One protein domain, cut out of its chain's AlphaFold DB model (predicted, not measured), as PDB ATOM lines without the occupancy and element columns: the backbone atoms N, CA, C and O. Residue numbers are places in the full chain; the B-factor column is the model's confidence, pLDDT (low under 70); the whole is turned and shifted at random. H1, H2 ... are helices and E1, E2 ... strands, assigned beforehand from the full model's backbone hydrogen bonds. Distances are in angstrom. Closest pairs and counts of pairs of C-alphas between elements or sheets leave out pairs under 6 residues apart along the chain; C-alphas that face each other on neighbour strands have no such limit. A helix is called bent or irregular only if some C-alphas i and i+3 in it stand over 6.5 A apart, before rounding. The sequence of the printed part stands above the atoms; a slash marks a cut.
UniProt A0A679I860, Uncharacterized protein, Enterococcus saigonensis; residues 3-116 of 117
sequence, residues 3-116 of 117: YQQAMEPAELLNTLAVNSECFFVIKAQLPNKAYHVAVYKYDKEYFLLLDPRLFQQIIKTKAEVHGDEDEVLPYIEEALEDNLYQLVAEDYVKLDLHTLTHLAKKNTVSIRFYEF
ATOM      1  N   TYR A   3     -30.101   9.592 -29.922       63.81
ATOM      2  CA  TYR A   3     -31.143   8.733 -30.480       63.81
ATOM      3  C   TYR A   3     -31.192   8.866 -32.002       63.81
ATOM      4  O   TYR A   3     -31.354   9.970 -32.523       63.81
ATOM      5  N   GLN A   4     -31.065   7.742 -32.716       73.94
ATOM      6  CA  GLN A   4     -31.167   7.714 -34.172       73.94
ATOM      7  C   GLN A   4     -32.541   7.201 -34.610       73.94
ATOM      8  O   GLN A   4     -32.909   6.059 -34.327       73.94
ATOM      9  N   GLN A   5     -33.248   7.985 -35.423       80.06
ATOM     10  CA  GLN A   5     -34.535   7.582 -35.989       80.06
ATOM     11  C   GLN A   5     -34.582   7.787 -37.505       80.06
ATOM     12  O   GLN A   5     -34.102   8.787 -38.043       80.06
ATOM     13  N   ALA A   6     -35.186   6.831 -38.213       83.25
ATOM     14  CA  ALA A   6     -35.628   7.054 -39.583       83.25
ATOM     15  C   ALA A   6     -36.941   7.846 -39.556       83.25
ATOM     16  O   ALA A   6     -37.890   7.408 -38.910       83.25
ATOM     17  N   MET A   7     -36.984   8.987 -40.240       86.56
ATOM     18  CA  MET A   7     -38.158   9.867 -40.253       86.56
ATOM     19  C   MET A   7     -38.693  10.072 -41.665       86.56
ATOM     20  O   MET A   7     -37.943  10.061 -42.644       86.56
ATOM     21  N   GLU A   8     -39.993  10.317 -41.767       88.25
ATOM     22  CA  GLU A   8     -40.583  10.889 -42.974       88.25
ATOM     23  C   GLU A   8     -40.379  12.419 -43.000       88.25
ATOM     24  O   GLU A   8     -40.293  13.052 -41.943       88.25
ATOM     25  N   PRO A   9     -40.344  13.072 -44.179       89.56
ATOM     26  CA  PRO A   9     -40.126  14.522 -44.259       89.56
ATOM     27  C   PRO A   9     -41.131  15.347 -43.439       89.56
ATOM     28  O   PRO A   9     -40.766  16.357 -42.838       89.56
ATOM     29  N   ALA A  10     -42.389  14.900 -43.385       88.50
ATOM     30  CA  ALA A  10     -43.441  15.554 -42.609       88.50
ATOM     31  C   ALA A  10     -43.252  15.398 -41.090       88.50
ATOM     32  O   ALA A  10     -43.608  16.297 -40.335       88.50
ATOM     33  N   GLU A  11     -42.685  14.276 -40.639       90.12
ATOM     34  CA  GLU A  11     -42.364  14.057 -39.226       90.12
ATOM     35  C   GLU A  11     -41.202  14.953 -38.803       90.12
ATOM     36  O   GLU A  11     -41.311  15.654 -37.800       90.12
ATOM     37  N   LEU A  12     -40.145  15.019 -39.624       91.94
ATOM     38  CA  LEU A  12     -38.994  15.878 -39.358       91.94
ATOM     39  C   LEU A  12     -39.401  17.355 -39.236       91.94
ATOM     40  O   LEU A  12     -38.933  18.032 -38.327       91.94
ATOM     41  N   LEU A  13     -40.309  17.850 -40.089       90.69
ATOM     42  CA  LEU A  13     -40.838  19.219 -39.980       90.69
ATOM     43  C   LEU A  13     -41.412  19.524 -38.588       90.69
ATOM     44  O   LEU A  13     -41.169  20.606 -38.054       90.69
ATOM     45  N   ASN A  14     -42.148  18.578 -38.000       90.56
ATOM     46  CA  ASN A  14     -42.721  18.746 -36.666       90.56
ATOM     47  C   ASN A  14     -41.636  18.691 -35.583       90.56
ATOM     48  O   ASN A  14     -41.647  19.511 -34.669       90.56
ATOM     49  N   THR A  15     -40.675  17.771 -35.703       90.56
ATOM     50  CA  THR A  15     -39.576  17.622 -34.738       90.56
ATOM     51  C   THR A  15     -38.671  18.854 -34.698       90.56
ATOM     52  O   THR A  15     -38.312  19.330 -33.622       90.56
ATOM     53  N   LEU A  16     -38.358  19.441 -35.860       91.31
ATOM     54  CA  LEU A  16     -37.531  20.649 -35.953       91.31
ATOM     55  C   LEU A  16     -38.148  21.859 -35.242       91.31
ATOM     56  O   LEU A  16     -37.409  22.767 -34.869       91.31
ATOM     57  N   ALA A  17     -39.468  21.893 -35.048       85.56
ATOM     58  CA  ALA A  17     -40.130  22.970 -34.318       85.56
ATOM     59  C   ALA A  17     -39.935  22.870 -32.794       85.56
ATOM     60  O   ALA A  17     -40.038  23.884 -32.106       85.56
ATOM     61  N   VAL A  18     -39.669  21.669 -32.271       87.62
ATOM     62  CA  VAL A  18     -39.595  21.394 -30.827       87.62
ATOM     63  C   VAL A  18     -38.149  21.309 -30.339       87.62
ATOM     64  O   VAL A  18     -37.846  21.809 -29.258       87.62
ATOM     65  N   ASN A  19     -37.251  20.731 -31.137       87.44
ATOM     66  CA  ASN A  19     -35.889  20.431 -30.694       87.44
ATOM     67  C   ASN A  19     -34.949  21.610 -30.934       87.44
ATOM     68  O   ASN A  19     -34.851  22.086 -32.063       87.44
ATOM     69  N   SER A  20     -34.249  22.082 -29.900       88.94
ATOM     70  CA  SER A  20     -33.259  23.162 -30.021       88.94
ATOM     71  C   SER A  20     -31.991  22.694 -30.728       88.94
ATOM     72  O   SER A  20     -31.467  23.424 -31.560       88.94
ATOM     73  N   GLU A  21     -31.544  21.469 -30.465       92.25
ATOM     74  CA  GLU A  21     -30.326  20.912 -31.043       92.25
ATOM     75  C   GLU A  21     -30.595  19.545 -31.672       92.25
ATOM     76  O   GLU A  21     -31.200  18.665 -31.059       92.25
ATOM     77  N   CYS A  22     -30.190  19.372 -32.928       92.69
ATOM     78  CA  CYS A  22     -30.296  18.085 -33.606       92.69
ATOM     79  C   CYS A  22     -29.432  18.041 -34.862       92.69
ATOM     80  O   CYS A  22     -29.145  19.065 -35.481       92.69
ATOM     81  N   PHE A  23     -29.120  16.836 -35.314       93.31
ATOM     82  CA  PHE A  23     -28.484  16.600 -36.600       93.31
ATOM     83  C   PHE A  23     -29.380  15.732 -37.474       93.31
ATOM     84  O   PHE A  23     -30.020  14.793 -37.005       93.31
ATOM     85  N   PHE A  24     -29.442  16.020 -38.768       93.12
ATOM     86  CA  PHE A  24     -30.175  15.168 -39.689       93.12
ATOM     87  C   PHE A  24     -29.546  15.111 -41.068       93.12
ATOM     88  O   PHE A  24     -28.949  16.062 -41.571       93.12
ATOM     89  N   VAL A  25     -29.722  13.959 -41.706       92.56
ATOM     90  CA  VAL A  25     -29.251  13.693 -43.060       92.56
ATOM     91  C   VAL A  25     -30.427  13.298 -43.922       92.56
ATOM     92  O   VAL A  25     -31.129  12.334 -43.621       92.56
ATOM     93  N   ILE A  26     -30.599  14.002 -45.033       91.31
ATOM     94  CA  ILE A  26     -31.602  13.719 -46.050       91.31
ATOM     95  C   ILE A  26     -30.897  13.112 -47.253       91.31
ATOM     96  O   ILE A  26     -29.968  13.696 -47.815       91.31
ATOM     97  N   LYS A  27     -31.362  11.939 -47.677       89.69
ATOM     98  CA  LYS A  27     -30.957  11.307 -48.929       89.69
ATOM     99  C   LYS A  27     -32.185  11.048 -49.777       89.69
ATOM    100  O   LYS A  27     -33.096  10.361 -49.332       89.69
ATOM    101  N   ALA A  28     -32.212  11.563 -50.997       87.81
ATOM    102  CA  ALA A  28     -33.290  11.309 -51.933       87.81
ATOM    103  C   ALA A  28     -32.763  11.002 -53.337       87.81
ATOM    104  O   ALA A  28     -31.869  11.681 -53.843       87.81
ATOM    105  N   GLN A  29     -33.352   9.999 -53.984       86.00
ATOM    106  CA  GLN A  29     -33.119   9.710 -55.394       86.00
ATOM    107  C   GLN A  29     -34.230  10.354 -56.223       86.00
ATOM    108  O   GLN A  29     -35.310   9.787 -56.393       86.00
ATOM    109  N   LEU A  30     -33.965  11.552 -56.740       82.12
ATOM    110  CA  LEU A  30     -34.870  12.239 -57.658       82.12
ATOM    111  C   LEU A  30     -34.638  11.727 -59.093       82.12
ATOM    112  O   LEU A  30     -33.540  11.247 -59.394       82.12
ATOM    113  N   PRO A  31     -35.626  11.854 -60.003       77.00
ATOM    114  CA  PRO A  31     -35.549  11.280 -61.350       77.00
ATOM    115  C   PRO A  31     -34.263  11.609 -62.121       77.00
ATOM    116  O   PRO A  31     -33.747  10.757 -62.833       77.00
ATOM    117  N   ASN A  32     -33.719  12.817 -61.930       80.38
ATOM    118  CA  ASN A  32     -32.548  13.307 -62.662       80.38
ATOM    119  C   ASN A  32     -31.350  13.649 -61.756       80.38
ATOM    120  O   ASN A  32     -30.348  14.163 -62.253       80.38
ATOM    121  N   LYS A  33     -31.442  13.449 -60.432       81.81
ATOM    122  CA  LYS A  33     -30.399  13.886 -59.488       81.81
ATOM    123  C   LYS A  33     -30.455  13.122 -58.163       81.81
ATOM    124  O   LYS A  33     -31.533  12.898 -57.622       81.81
ATOM    125  N   ALA A  34     -29.290  12.793 -57.607       83.81
ATOM    126  CA  ALA A  34     -29.176  12.397 -56.206       83.81
ATOM    127  C   ALA A  34     -29.111  13.652 -55.322       83.81
ATOM    128  O   ALA A  34     -28.295  14.547 -55.554       83.81
ATOM    129  N   TYR A  35     -29.986  13.726 -54.329       86.94
ATOM    130  CA  TYR A  35     -30.051  14.810 -53.359       86.94
ATOM    131  C   TYR A  35     -29.561  14.292 -52.013       86.94
ATOM    132  O   TYR A  35     -30.242  13.484 -51.391       86.94
ATOM    133  N   HIS A  36     -28.378  14.724 -51.585       89.38
ATOM    134  CA  HIS A  36     -27.793  14.375 -50.294       89.38
ATOM    135  C   HIS A  36     -27.446  15.661 -49.556       89.38
ATOM    136  O   HIS A  36     -26.652  16.454 -50.059       89.38
ATOM    137  N   VAL A  37     -28.036  15.853 -48.383       91.06
ATOM    138  CA  VAL A  37     -27.815  17.030 -47.544       91.06
ATOM    139  C   VAL A  37     -27.715  16.589 -46.092       91.06
ATOM    140  O   VAL A  37     -28.468  15.718 -45.657       91.06
ATOM    141  N   ALA A  38     -26.773  17.174 -45.363       94.12
ATOM    142  CA  ALA A  38     -26.629  17.021 -43.926       94.12
ATOM    143  C   ALA A  38     -26.757  18.402 -43.282       94.12
ATOM    144  O   ALA A  38     -26.196  19.375 -43.787       94.12
ATOM    145  N   VAL A  39     -27.535  18.487 -42.209       95.62
ATOM    146  CA  VAL A  39     -27.805  19.740 -41.509       95.62
ATOM    147  C   VAL A  39     -27.668  19.509 -40.020       95.62
ATOM    148  O   VAL A  39     -28.236  18.560 -39.477       95.62
ATOM    149  N   TYR A  40     -26.931  20.397 -39.373       95.25
ATOM    150  CA  TYR A  40     -26.901  20.510 -37.926       95.25
ATOM    151  C   TYR A  40     -27.716  21.736 -37.520       95.25
ATOM    152  O   TYR A  40     -27.580  22.801 -38.116       95.25
ATOM    153  N   LYS A  41     -28.613  21.569 -36.557       95.06
ATOM    154  CA  LYS A  41     -29.435  22.637 -36.001       95.06
ATOM    155  C   LYS A  41     -28.953  22.924 -34.588       95.06
ATOM    156  O   LYS A  41     -28.856  21.989 -33.799       95.06
ATOM    157  N   TYR A  42     -28.749  24.201 -34.284       93.38
ATOM    158  CA  TYR A  42     -28.501  24.695 -32.934       93.38
ATOM    159  C   TYR A  42     -29.351  25.946 -32.687       93.38
ATOM    160  O   TYR A  42     -29.249  26.942 -33.404       93.38
ATOM    161  N   ASP A  43     -30.245  25.876 -31.707       91.81
ATOM    162  CA  ASP A  43     -31.297  26.851 -31.423       91.81
ATOM    163  C   ASP A  43     -32.152  27.228 -32.648       91.81
ATOM    164  O   ASP A  43     -33.134  26.557 -32.978       91.81
ATOM    165  N   LYS A  44     -31.819  28.345 -33.303       90.94
ATOM    166  CA  LYS A  44     -32.523  28.890 -34.479       90.94
ATOM    167  C   LYS A  44     -31.681  28.814 -35.748       90.94
ATOM    168  O   LYS A  44     -32.157  29.183 -36.820       90.94
ATOM    169  N   GLU A  45     -30.437  28.384 -35.617       94.50
ATOM    170  CA  GLU A  45     -29.470  28.350 -36.695       94.50
ATOM    171  C   GLU A  45     -29.403  26.948 -37.287       94.50
ATOM    172  O   GLU A  45     -29.473  25.938 -36.585       94.50
ATOM    173  N   TYR A  46     -29.293  26.904 -38.610       96.19
ATOM    174  CA  TYR A  46     -29.152  25.676 -39.372       96.19
ATOM    175  C   TYR A  46     -27.846  25.771 -40.146       96.19
ATOM    176  O   TYR A  46     -27.649  26.698 -40.933       96.19
ATOM    177  N   PHE A  47     -26.972  24.802 -39.935       95.69
ATOM    178  CA  PHE A  47     -25.652  24.728 -40.530       95.69
ATOM    179  C   PHE A  47     -25.637  23.632 -41.580       95.69
ATOM    180  O   PHE A  47     -25.981  22.480 -41.303       95.69
ATOM    181  N   LEU A  48     -25.245  23.994 -42.796       93.94
ATOM    182  CA  LEU A  48     -25.093  23.038 -43.878       93.94
ATOM    183  C   LEU A  48     -23.755  22.316 -43.726       93.94
ATOM    184  O   LEU A  48     -22.708  22.955 -43.667       93.94
ATOM    185  N   LEU A  49     -23.790  20.986 -43.731       93.12
ATOM    186  CA  LEU A  49     -22.600  20.148 -43.635       93.12
ATOM    187  C   LEU A  49     -22.396  19.402 -44.952       93.12
ATOM    188  O   LEU A  49     -23.268  18.667 -45.422       93.12
ATOM    189  N   LEU A  50     -21.233  19.617 -45.564       84.25
ATOM    190  CA  LEU A  50     -20.899  19.084 -46.889       84.25
ATOM    191  C   LEU A  50     -19.767  18.052 -46.857       84.25
ATOM    192  O   LEU A  50     -19.407  17.521 -47.907       84.25
ATOM    193  N   ASP A  51     -19.230  17.741 -45.676       87.50
ATOM    194  CA  ASP A  51     -18.079  16.857 -45.535       87.50
ATOM    195  C   ASP A  51     -18.414  15.399 -45.922       87.50
ATOM    196  O   ASP A  51     -19.239  14.747 -45.270       87.50
ATOM    197  N   PRO A  52     -17.754  14.826 -46.949       85.88
ATOM    198  CA  PRO A  52     -17.925  13.427 -47.325       85.88
ATOM    199  C   PRO A  52     -17.630  12.421 -46.199       85.88
ATOM    200  O   PRO A  52     -18.256  11.357 -46.175       85.88
ATOM    201  N   ARG A  53     -16.699  12.725 -45.283       88.38
ATOM    202  CA  ARG A  53     -16.334  11.868 -44.140       88.38
ATOM    203  C   ARG A  53     -17.521  11.671 -43.207       88.38
ATOM    204  O   ARG A  53     -17.824  10.533 -42.849       88.38
ATOM    205  N   LEU A  54     -18.253  12.751 -42.922       88.06
ATOM    206  CA  LEU A  54     -19.481  12.707 -42.133       88.06
ATOM    207  C   LEU A  54     -20.488  11.742 -42.767       88.06
ATOM    208  O   LEU A  54     -20.974  10.818 -42.119       88.06
ATOM    209  N   PHE A  55     -20.743  11.857 -44.074       84.94
ATOM    210  CA  PHE A  55     -21.670  10.946 -44.754       84.94
ATOM    211  C   PHE A  55     -21.233   9.477 -44.709       84.94
ATOM    212  O   PHE A  55     -22.100   8.599 -44.651       84.94
ATOM    213  N   GLN A  56     -19.928   9.194 -44.763       86.06
ATOM    214  CA  GLN A  56     -19.405   7.832 -44.624       86.06
ATOM    215  C   GLN A  56     -19.634   7.291 -43.215       86.06
ATOM    216  O   GLN A  56     -20.062   6.145 -43.077       86.06
ATOM    217  N   GLN A  57     -19.409   8.112 -42.189       85.62
ATOM    218  CA  GLN A  57     -19.630   7.721 -40.803       85.62
ATOM    219  C   GLN A  57     -21.106   7.395 -40.542       85.62
ATOM    220  O   GLN A  57     -21.418   6.315 -40.049       85.62
ATOM    221  N   ILE A  58     -22.025   8.228 -41.037       83.31
ATOM    222  CA  ILE A  58     -23.477   7.990 -40.958       83.31
ATOM    223  C   ILE A  58     -23.925   6.710 -41.684       83.31
ATOM    224  O   ILE A  58     -24.941   6.099 -41.345       83.31
ATOM    225  N   ILE A  59     -23.197   6.279 -42.718       82.38
ATOM    226  CA  ILE A  59     -23.469   4.994 -43.378       82.38
ATOM    227  C   ILE A  59     -23.010   3.820 -42.505       82.38
ATOM    228  O   ILE A  59     -23.676   2.786 -42.528       82.38
ATOM    229  N   LYS A  60     -21.917   3.957 -41.747       80.94
ATOM    230  CA  LYS A  60     -21.406   2.898 -40.861       80.94
ATOM    231  C   LYS A  60     -22.316   2.682 -39.654       80.94
ATOM    232  O   LYS A  60     -22.718   1.551 -39.411       80.94
ATOM    233  N   THR A  61     -22.743   3.761 -39.004       75.19
ATOM    234  CA  THR A  61     -23.632   3.729 -37.824       75.19
ATOM    235  C   THR A  61     -25.099   3.472 -38.187       75.19
ATOM    236  O   THR A  61     -26.003   3.491 -37.355       75.19
ATOM    237  N   LYS A  62     -25.386   3.171 -39.463       71.00
ATOM    238  CA  LYS A  62     -26.751   3.096 -39.988       71.00
ATOM    239  C   LYS A  62     -27.644   2.074 -39.274       71.00
ATOM    240  O   LYS A  62     -28.858   2.292 -39.202       71.00
ATOM    241  N   ALA A  63     -27.063   0.963 -38.831       68.12
ATOM    242  CA  ALA A  63     -27.775  -0.142 -38.192       68.12
ATOM    243  C   ALA A  63     -28.042   0.087 -36.695       68.12
ATOM    244  O   ALA A  63     -28.812  -0.661 -36.096       68.12
ATOM    245  N   GLU A  64     -27.432   1.109 -36.102       69.81
ATOM    246  CA  GLU A  64     -27.489   1.366 -34.670       69.81
ATOM    247  C   GLU A  64     -28.655   2.308 -34.365       69.81
ATOM    248  O   GLU A  64     -28.806   3.362 -34.977       69.81
ATOM    249  N   VAL A  65     -29.545   1.891 -33.462       62.97
ATOM    250  CA  VAL A  65     -30.702   2.704 -33.034       62.97
ATOM    251  C   VAL A  65     -30.298   3.667 -31.915       62.97
ATOM    252  O   VAL A  65     -30.809   4.778 -31.831       62.97
ATOM    253  N   HIS A  66     -29.361   3.233 -31.073       64.44
ATOM    254  CA  HIS A  66     -28.719   4.032 -30.036       64.44
ATOM    255  C   HIS A  66     -27.230   3.991 -30.344       64.44
ATOM    256  O   HIS A  66     -26.678   2.894 -30.456       64.44
ATOM    257  N   GLY A  67     -26.631   5.159 -30.547       66.12
ATOM    258  CA  GLY A  67     -25.225   5.287 -30.903       66.12
ATOM    259  C   GLY A  67     -24.470   6.115 -29.878       66.12
ATOM    260  O   GLY A  67     -25.065   6.802 -29.037       66.12
ATOM    261  N   ASP A  68     -23.151   6.017 -29.948       72.00
ATOM    262  CA  ASP A  68     -22.280   6.863 -29.158       72.00
ATOM    263  C   ASP A  68     -22.103   8.212 -29.857       72.00
ATOM    264  O   ASP A  68     -21.726   8.300 -31.025       72.00
ATOM    265  N   GLU A  69     -22.402   9.272 -29.119       70.88
ATOM    266  CA  GLU A  69     -22.238  10.653 -29.561       70.88
ATOM    267  C   GLU A  69     -20.799  10.947 -29.965       70.88
ATOM    268  O   GLU A  69     -20.572  11.583 -30.998       70.88
ATOM    269  N   ASP A  70     -19.854  10.353 -29.236       75.19
ATOM    270  CA  ASP A  70     -18.422  10.481 -29.466       75.19
ATOM    271  C   ASP A  70     -17.985   9.913 -30.832       75.19
ATOM    272  O   ASP A  70     -16.903  10.233 -31.326       75.19
ATOM    273  N   GLU A  71     -18.820   9.111 -31.505       79.31
ATOM    274  CA  GLU A  71     -18.522   8.579 -32.840       79.31
ATOM    275  C   GLU A  71     -18.972   9.482 -33.997       79.31
ATOM    276  O   GLU A  71     -18.527   9.279 -35.133       79.31
ATOM    277  N   VAL A  72     -19.871  10.442 -33.755       82.19
ATOM    278  CA  VAL A  72     -20.462  11.295 -34.804       82.19
ATOM    279  C   VAL A  72     -20.137  12.771 -34.589       82.19
ATOM    280  O   VAL A  72     -19.833  13.452 -35.569       82.19
ATOM    281  N   LEU A  73     -20.145  13.252 -33.343       86.88
ATOM    282  CA  LEU A  73     -19.853  14.650 -32.996       86.88
ATOM    283  C   LEU A  73     -18.523  15.156 -33.566       86.88
ATOM    284  O   LEU A  73     -18.561  16.194 -34.224       86.88
ATOM    285  N   PRO A  74     -17.391  14.427 -33.463       90.06
ATOM    286  CA  PRO A  74     -16.125  14.912 -34.018       90.06
ATOM    287  C   PRO A  74     -16.204  15.205 -35.522       90.06
ATOM    288  O   PRO A  74     -15.638  16.178 -36.006       90.06
ATOM    289  N   TYR A  75     -16.966  14.405 -36.274       90.25
ATOM    290  CA  TYR A  75     -17.158  14.624 -37.710       90.25
ATOM    291  C   TYR A  75     -18.105  15.789 -38.013       90.25
ATOM    292  O   TYR A  75     -18.003  16.390 -39.081       90.25
ATOM    293  N   ILE A  76     -19.053  16.085 -37.120       90.69
ATOM    294  CA  ILE A  76     -19.920  17.264 -37.230       90.69
ATOM    295  C   ILE A  76     -19.097  18.526 -36.965       90.69
ATOM    296  O   ILE A  76     -19.171  19.458 -37.759       90.69
ATOM    297  N   GLU A  77     -18.295  18.534 -35.900       91.00
ATOM    298  CA  GLU A  77     -17.421  19.653 -35.528       91.00
ATOM    299  C   GLU A  77     -16.395  19.950 -36.626       91.00
ATOM    300  O   GLU A  77     -16.329  21.081 -37.106       91.00
ATOM    301  N   GLU A  78     -15.681  18.929 -37.116       91.88
ATOM    302  CA  GLU A  78     -14.763  19.080 -38.252       91.88
ATOM    303  C   GLU A  78     -15.485  19.646 -39.487       91.88
ATOM    304  O   GLU A  78     -14.985  20.564 -40.136       91.88
ATOM    305  N   ALA A  79     -16.691  19.156 -39.801       92.44
ATOM    306  CA  ALA A  79     -17.461  19.640 -40.946       92.44
ATOM    307  C   ALA A  79     -17.956  21.088 -40.775       92.44
ATOM    308  O   ALA A  79     -18.069  21.810 -41.769       92.44
ATOM    309  N   LEU A  80     -18.273  21.512 -39.548       92.94
ATOM    310  CA  LEU A  80     -18.638  22.893 -39.232       92.94
ATOM    311  C   LEU A  80     -17.449  23.829 -39.447       92.94
ATOM    312  O   LEU A  80     -17.602  24.857 -40.109       92.94
ATOM    313  N   GLU A  81     -16.274  23.459 -38.936       92.50
ATOM    314  CA  GLU A  81     -15.044  24.233 -39.111       92.50
ATOM    315  C   GLU A  81     -14.633  24.316 -40.584       92.50
ATOM    316  O   GLU A  81     -14.428  25.416 -41.107       92.50
ATOM    317  N   ASP A  82     -14.596  23.177 -41.279       90.06
ATOM    318  CA  ASP A  82     -14.200  23.095 -42.687       90.06
ATOM    319  C   ASP A  82     -15.162  23.864 -43.602       90.06
ATOM    320  O   ASP A  82     -14.740  24.455 -44.601       90.06
ATOM    321  N   ASN A  83     -16.457  23.890 -43.261       88.56
ATOM    322  CA  ASN A  83     -17.467  24.637 -44.006       88.56
ATOM    323  C   ASN A  83     -17.710  26.054 -43.457       88.56
ATOM    324  O   ASN A  83     -18.707  26.685 -43.811       88.56
ATOM    325  N   LEU A  84     -16.813  26.561 -42.599       91.06
ATOM    326  CA  LEU A  84     -16.842  27.914 -42.031       91.06
ATOM    327  C   LEU A  84     -18.207  28.294 -41.438       91.06
ATOM    328  O   LEU A  84     -18.662  29.430 -41.592       91.06
ATOM    329  N   TYR A  85     -18.869  27.338 -40.784       91.62
ATOM    330  CA  TYR A  85     -20.183  27.526 -40.172       91.62
ATOM    331  C   TYR A  85     -21.230  28.059 -41.166       91.62
ATOM    332  O   TYR A  85     -22.049  28.917 -40.831       91.62
ATOM    333  N   GLN A  86     -21.205  27.570 -42.412       93.69
ATOM    334  CA  GLN A  86     -22.140  27.995 -43.448       93.69
ATOM    335  C   GLN A  86     -23.599  27.802 -43.007       93.69
ATOM    336  O   GLN A  86     -24.094  26.679 -42.883       93.69
ATOM    337  N   LEU A  87     -24.308  28.921 -42.864       94.88
ATOM    338  CA  LEU A  87     -25.720  28.942 -42.509       94.88
ATOM    339  C   LEU A  87     -26.622  28.664 -43.715       94.88
ATOM    340  O   LEU A  87     -26.370  29.109 -44.840       94.88
ATOM    341  N   VAL A  88     -27.735  27.992 -43.447       94.38
ATOM    342  CA  VAL A  88     -28.885  27.882 -44.342       94.38
ATOM    343  C   VAL A  88     -30.111  28.467 -43.649       94.38
ATOM    344  O   VAL A  88     -30.327  28.272 -42.457       94.38
ATOM    345  N   ALA A  89     -30.925  29.223 -44.386       94.56
ATOM    346  CA  ALA A  89     -32.159  29.757 -43.825       94.56
ATOM    347  C   ALA A  89     -33.152  28.621 -43.531       94.56
ATOM    348  O   ALA A  89     -33.346  27.732 -44.364       94.56
ATOM    349  N   GLU A  90     -33.834  28.696 -42.385       94.19
ATOM    350  CA  GLU A  90     -34.868  27.734 -41.976       94.19
ATOM    351  C   GLU A  90     -35.938  27.539 -43.064       94.19
ATOM    352  O   GLU A  90     -36.359  26.415 -43.338       94.19
ATOM    353  N   ASP A  91     -36.337  28.619 -43.740       94.12
ATOM    354  CA  ASP A  91     -37.336  28.577 -44.811       94.12
ATOM    355  C   ASP A  91     -36.903  27.699 -45.994       94.12
ATOM    356  O   ASP A  91     -37.746  27.035 -46.598       94.12
ATOM    357  N   TYR A  92     -35.602  27.631 -46.304       94.62
ATOM    358  CA  TYR A  92     -35.096  26.729 -47.340       94.62
ATOM    359  C   TYR A  92     -35.143  25.271 -46.886       94.62
ATOM    360  O   TYR A  92     -35.581  24.414 -47.651       94.62
ATOM    361  N   VAL A  93     -34.792  24.995 -45.627       93.50
ATOM    362  CA  VAL A  93     -34.913  23.648 -45.048       93.50
ATOM    363  C   VAL A  93     -36.373  23.183 -45.087       93.50
ATOM    364  O   VAL A  93     -36.664  22.068 -45.522       93.50
ATOM    365  N   LYS A  94     -37.315  24.049 -44.697       93.88
ATOM    366  CA  LYS A  94     -38.753  23.752 -44.759       93.88
ATOM    367  C   LYS A  94     -39.233  23.535 -46.187       93.88
ATOM    368  O   LYS A  94     -39.982  22.590 -46.436       93.88
ATOM    369  N   LEU A  95     -38.809  24.385 -47.123       93.00
ATOM    370  CA  LEU A  95     -39.153  24.258 -48.538       93.00
ATOM    371  C   LEU A  95     -38.705  22.905 -49.101       93.00
ATOM    372  O   LEU A  95     -39.495  22.241 -49.778       93.00
ATOM    373  N   ASP A  96     -37.482  22.474 -48.788       91.12
ATOM    374  CA  ASP A  96     -36.961  21.174 -49.207       91.12
ATOM    375  C   ASP A  96     -37.793  20.030 -48.624       91.12
ATOM    376  O   ASP A  96     -38.223  19.142 -49.361       91.12
ATOM    377  N   LEU A  97     -38.091  20.067 -47.322       91.62
ATOM    378  CA  LEU A  97     -38.887  19.025 -46.670       91.62
ATOM    379  C   LEU A  97     -40.305  18.937 -47.241       91.62
ATOM    380  O   LEU A  97     -40.744  17.840 -47.584       91.62
ATOM    381  N   HIS A  98     -40.987  20.070 -47.436       91.50
ATOM    382  CA  HIS A  98     -42.299  20.106 -48.086       91.50
ATOM    383  C   HIS A  98     -42.243  19.565 -49.518       91.50
ATOM    384  O   HIS A  98     -43.090  18.766 -49.925       91.50
ATOM    385  N   THR A  99     -41.223  19.958 -50.281       88.69
ATOM    386  CA  THR A  99     -41.017  19.475 -51.649       88.69
ATOM    387  C   THR A  99     -40.833  17.961 -51.662       88.69
ATOM    388  O   THR A  99     -41.465  17.263 -52.459       88.69
ATOM    389  N   LEU A 100     -40.031  17.426 -50.741       88.00
ATOM    390  CA  LEU A 100     -39.805  15.993 -50.605       88.00
ATOM    391  C   LEU A 100     -41.065  15.247 -50.152       88.00
ATOM    392  O   LEU A 100     -41.308  14.162 -50.671       88.00
ATOM    393  N   THR A 101     -41.912  15.823 -49.291       85.62
ATOM    394  CA  THR A 101     -43.221  15.237 -48.940       85.62
ATOM    395  C   THR A 101     -44.092  15.005 -50.179       85.62
ATOM    396  O   THR A 101     -44.765  13.981 -50.277       85.62
ATOM    397  N   HIS A 102     -44.074  15.928 -51.146       82.44
ATOM    398  CA  HIS A 102     -44.886  15.825 -52.362       82.44
ATOM    399  C   HIS A 102     -44.224  15.009 -53.482       82.44
ATOM    400  O   HIS A 102     -44.921  14.374 -54.276       82.44
ATOM    401  N   LEU A 103     -42.891  15.022 -53.564       76.50
ATOM    402  CA  LEU A 103     -42.136  14.293 -54.585       76.50
ATOM    403  C   LEU A 103     -41.860  12.833 -54.219       76.50
ATOM    404  O   LEU A 103     -41.593  12.039 -55.125       76.50
ATOM    405  N   ALA A 104     -41.934  12.465 -52.937       63.38
ATOM    406  CA  ALA A 104     -41.725  11.103 -52.465       63.38
ATOM    407  C   ALA A 104     -42.826  10.157 -52.979       63.38
ATOM    408  O   ALA A 104     -43.757   9.773 -52.276       63.38
ATOM    409  N   LYS A 105     -42.702   9.696 -54.227       59.91
ATOM    410  CA  LYS A 105     -43.277   8.402 -54.607       59.91
ATOM    411  C   LYS A 105     -42.519   7.333 -53.808       59.91
ATOM    412  O   LYS A 105     -41.291   7.412 -53.719       59.91
ATOM    413  N   LYS A 106     -43.262   6.395 -53.196       55.28
ATOM    414  CA  LYS A 106     -42.787   5.363 -52.244       55.28
ATOM    415  C   LYS A 106     -41.313   4.964 -52.456       55.28
ATOM    416  O   LYS A 106     -40.958   4.507 -53.539       55.28
ATOM    417  N   ASN A 107     -40.512   5.070 -51.390       59.00
ATOM    418  CA  ASN A 107     -39.127   4.580 -51.242       59.00
ATOM    419  C   ASN A 107     -37.995   5.389 -51.904       59.00
ATOM    420  O   ASN A 107     -36.900   4.861 -52.083       59.00
ATOM    421  N   THR A 108     -38.212   6.659 -52.253       76.69
ATOM    422  CA  THR A 108     -37.155   7.499 -52.857       76.69
ATOM    423  C   THR A 108     -36.425   8.402 -51.868       76.69
ATOM    424  O   THR A 108     -35.358   8.899 -52.219       76.69
ATOM    425  N   VAL A 109     -36.951   8.590 -50.654       85.50
ATOM    426  CA  VAL A 109     -36.392   9.469 -49.617       85.50
ATOM    427  C   VAL A 109     -36.019   8.646 -48.384       85.50
ATOM    428  O   VAL A 109     -36.756   7.759 -47.968       85.50
ATOM    429  N   SER A 110     -34.857   8.932 -47.808       87.88
ATOM    430  CA  SER A 110     -34.357   8.372 -46.560       87.88
ATOM    431  C   SER A 110     -33.821   9.512 -45.711       87.88
ATOM    432  O   SER A 110     -32.848  10.163 -46.091       87.88
ATOM    433  N   ILE A 111     -34.449   9.740 -44.562       89.75
ATOM    434  CA  ILE A 111     -33.993  10.720 -43.580       89.75
ATOM    435  C   ILE A 111     -33.492   9.976 -42.352       89.75
ATOM    436  O   ILE A 111     -34.107   9.005 -41.909       89.75
ATOM    437  N   ARG A 112     -32.356  10.425 -41.826       89.31
ATOM    438  CA  ARG A 112     -31.835  10.022 -40.521       89.31
ATOM    439  C   ARG A 112     -31.818  11.233 -39.626       89.31
ATOM    440  O   ARG A 112     -31.274  12.254 -40.028       89.31
ATOM    441  N   PHE A 113     -32.400  11.088 -38.454       90.44
ATOM    442  CA  PHE A 113     -32.462  12.112 -37.435       90.44
ATOM    443  C   PHE A 113     -31.674  11.658 -36.212       90.44
ATOM    444  O   PHE A 113     -31.755  10.483 -35.852       90.44
ATOM    445  N   TYR A 114     -30.935  12.588 -35.621       88.88
ATOM    446  CA  TYR A 114     -30.089  12.423 -34.452       88.88
ATOM    447  C   TYR A 114     -30.455  13.523 -33.458       88.88
ATOM    448  O   TYR A 114     -30.331  14.712 -33.763       88.88
ATOM    449  N   GLU A 115     -30.932  13.114 -32.293       86.94
ATOM    450  CA  GLU A 115     -31.217  14.004 -31.167       86.94
ATOM    451  C   GLU A 115     -30.079  13.925 -30.155       86.94
ATOM    452  O   GLU A 115     -29.686  12.815 -29.789       86.94
ATOM    453  N   PHE A 116     -29.574  15.082 -29.729       82.44
ATOM    454  CA  PHE A 116     -28.533  15.211 -28.709       82.44
ATOM    455  C   PHE A 116     -29.184  15.640 -27.384       82.44
ATOM    456  O   PHE A 116     -30.107  16.461 -27.405       82.44
TER     457      PHE A 116
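AT A GLANCE: This is residues 3 to 116 of the 117 residues of an uncharacterized protein of Enterococcus saigonensis (UniProt A0A679I860). A twisted sheet of five strands forms the middle layer, with H1 and H4 side by side over one face and the hairpin of H2 and H3 over the other. The 114 printed residues include four named helices and five named strands, in the order E1 H1 E2 E3 E4 H2 H3 H4 E5; the class is mixed, and the sheet, E1 - E5 - E2 - E3 - E4, is antiparallel. The whole is compact, with a radius of gyration of the C-alphas of 13.3 A and spans of 35 by 30 by 28 A.

HOW THE PARTS SIT: Edge strand E1, residues 3 to 7, is antiparallel to E5, residues 109 to 115; N 5 and O 113, 2.9 A apart, are within hydrogen-bond range. H1, residues 9 to 18, is on the sheet at a height of 9.5 A and runs along the strands, at 15 degrees to E5 on the local plane. E1, H1 and E2, residues 21 to 30, make a split strand-helix-strand unit, its strands running the same way with E5 between them; the crossover is right-handed. E5 and E2 are antiparallel, with N 110 and O 27 at 2.7 A. E2, E3, residues 33 to 42, and E4, residues 45 to 49, form a meander of two hairpins, each strand the antiparallel neighbour of the one before, with N 26 and O 37 at 2.8 A and N 47 and O 40 at 2.8 A. H2, residues 52 to 63, is irregular, with C-alphas 60 and 63 7.5 A apart. With residues 53 to 57 alone it touches H3, residues 73 to 82, in a helical hairpin at a shallow tilt of 19 degrees; the closest C-alphas, of Leu 54 and Tyr 75, are 5.4 A apart. H4, residues 90 to 103, touches H1 on the same face, opposite ways at 27 degrees; the closest C-alphas, of Pro 9 and Leu 97, are 5.3 A apart. Every O i to N i+4 pair is within hydrogen-bond range in H3 and H4, against 3 of 6 in H1 and 6 of 8 in H2.

IN THESE COORDINATES: E1 begins at C-alpha 3 (-31.143, 8.733, -30.480), and E5 ends at C-alpha 115 (-31.217, 14.004, -31.167). From first to last C-alpha, E2 measures 28.4 A, E3 28.7 A and H4 19.8 A.

THE WHOLE: The printed part has no cut and no long link. The C-alphas farthest apart, of Pro 31 and Asp 70, are 36.2 A apart. The pLDDT is under 70 at residue 3, residues 63 to 67 and residues 104 to 107.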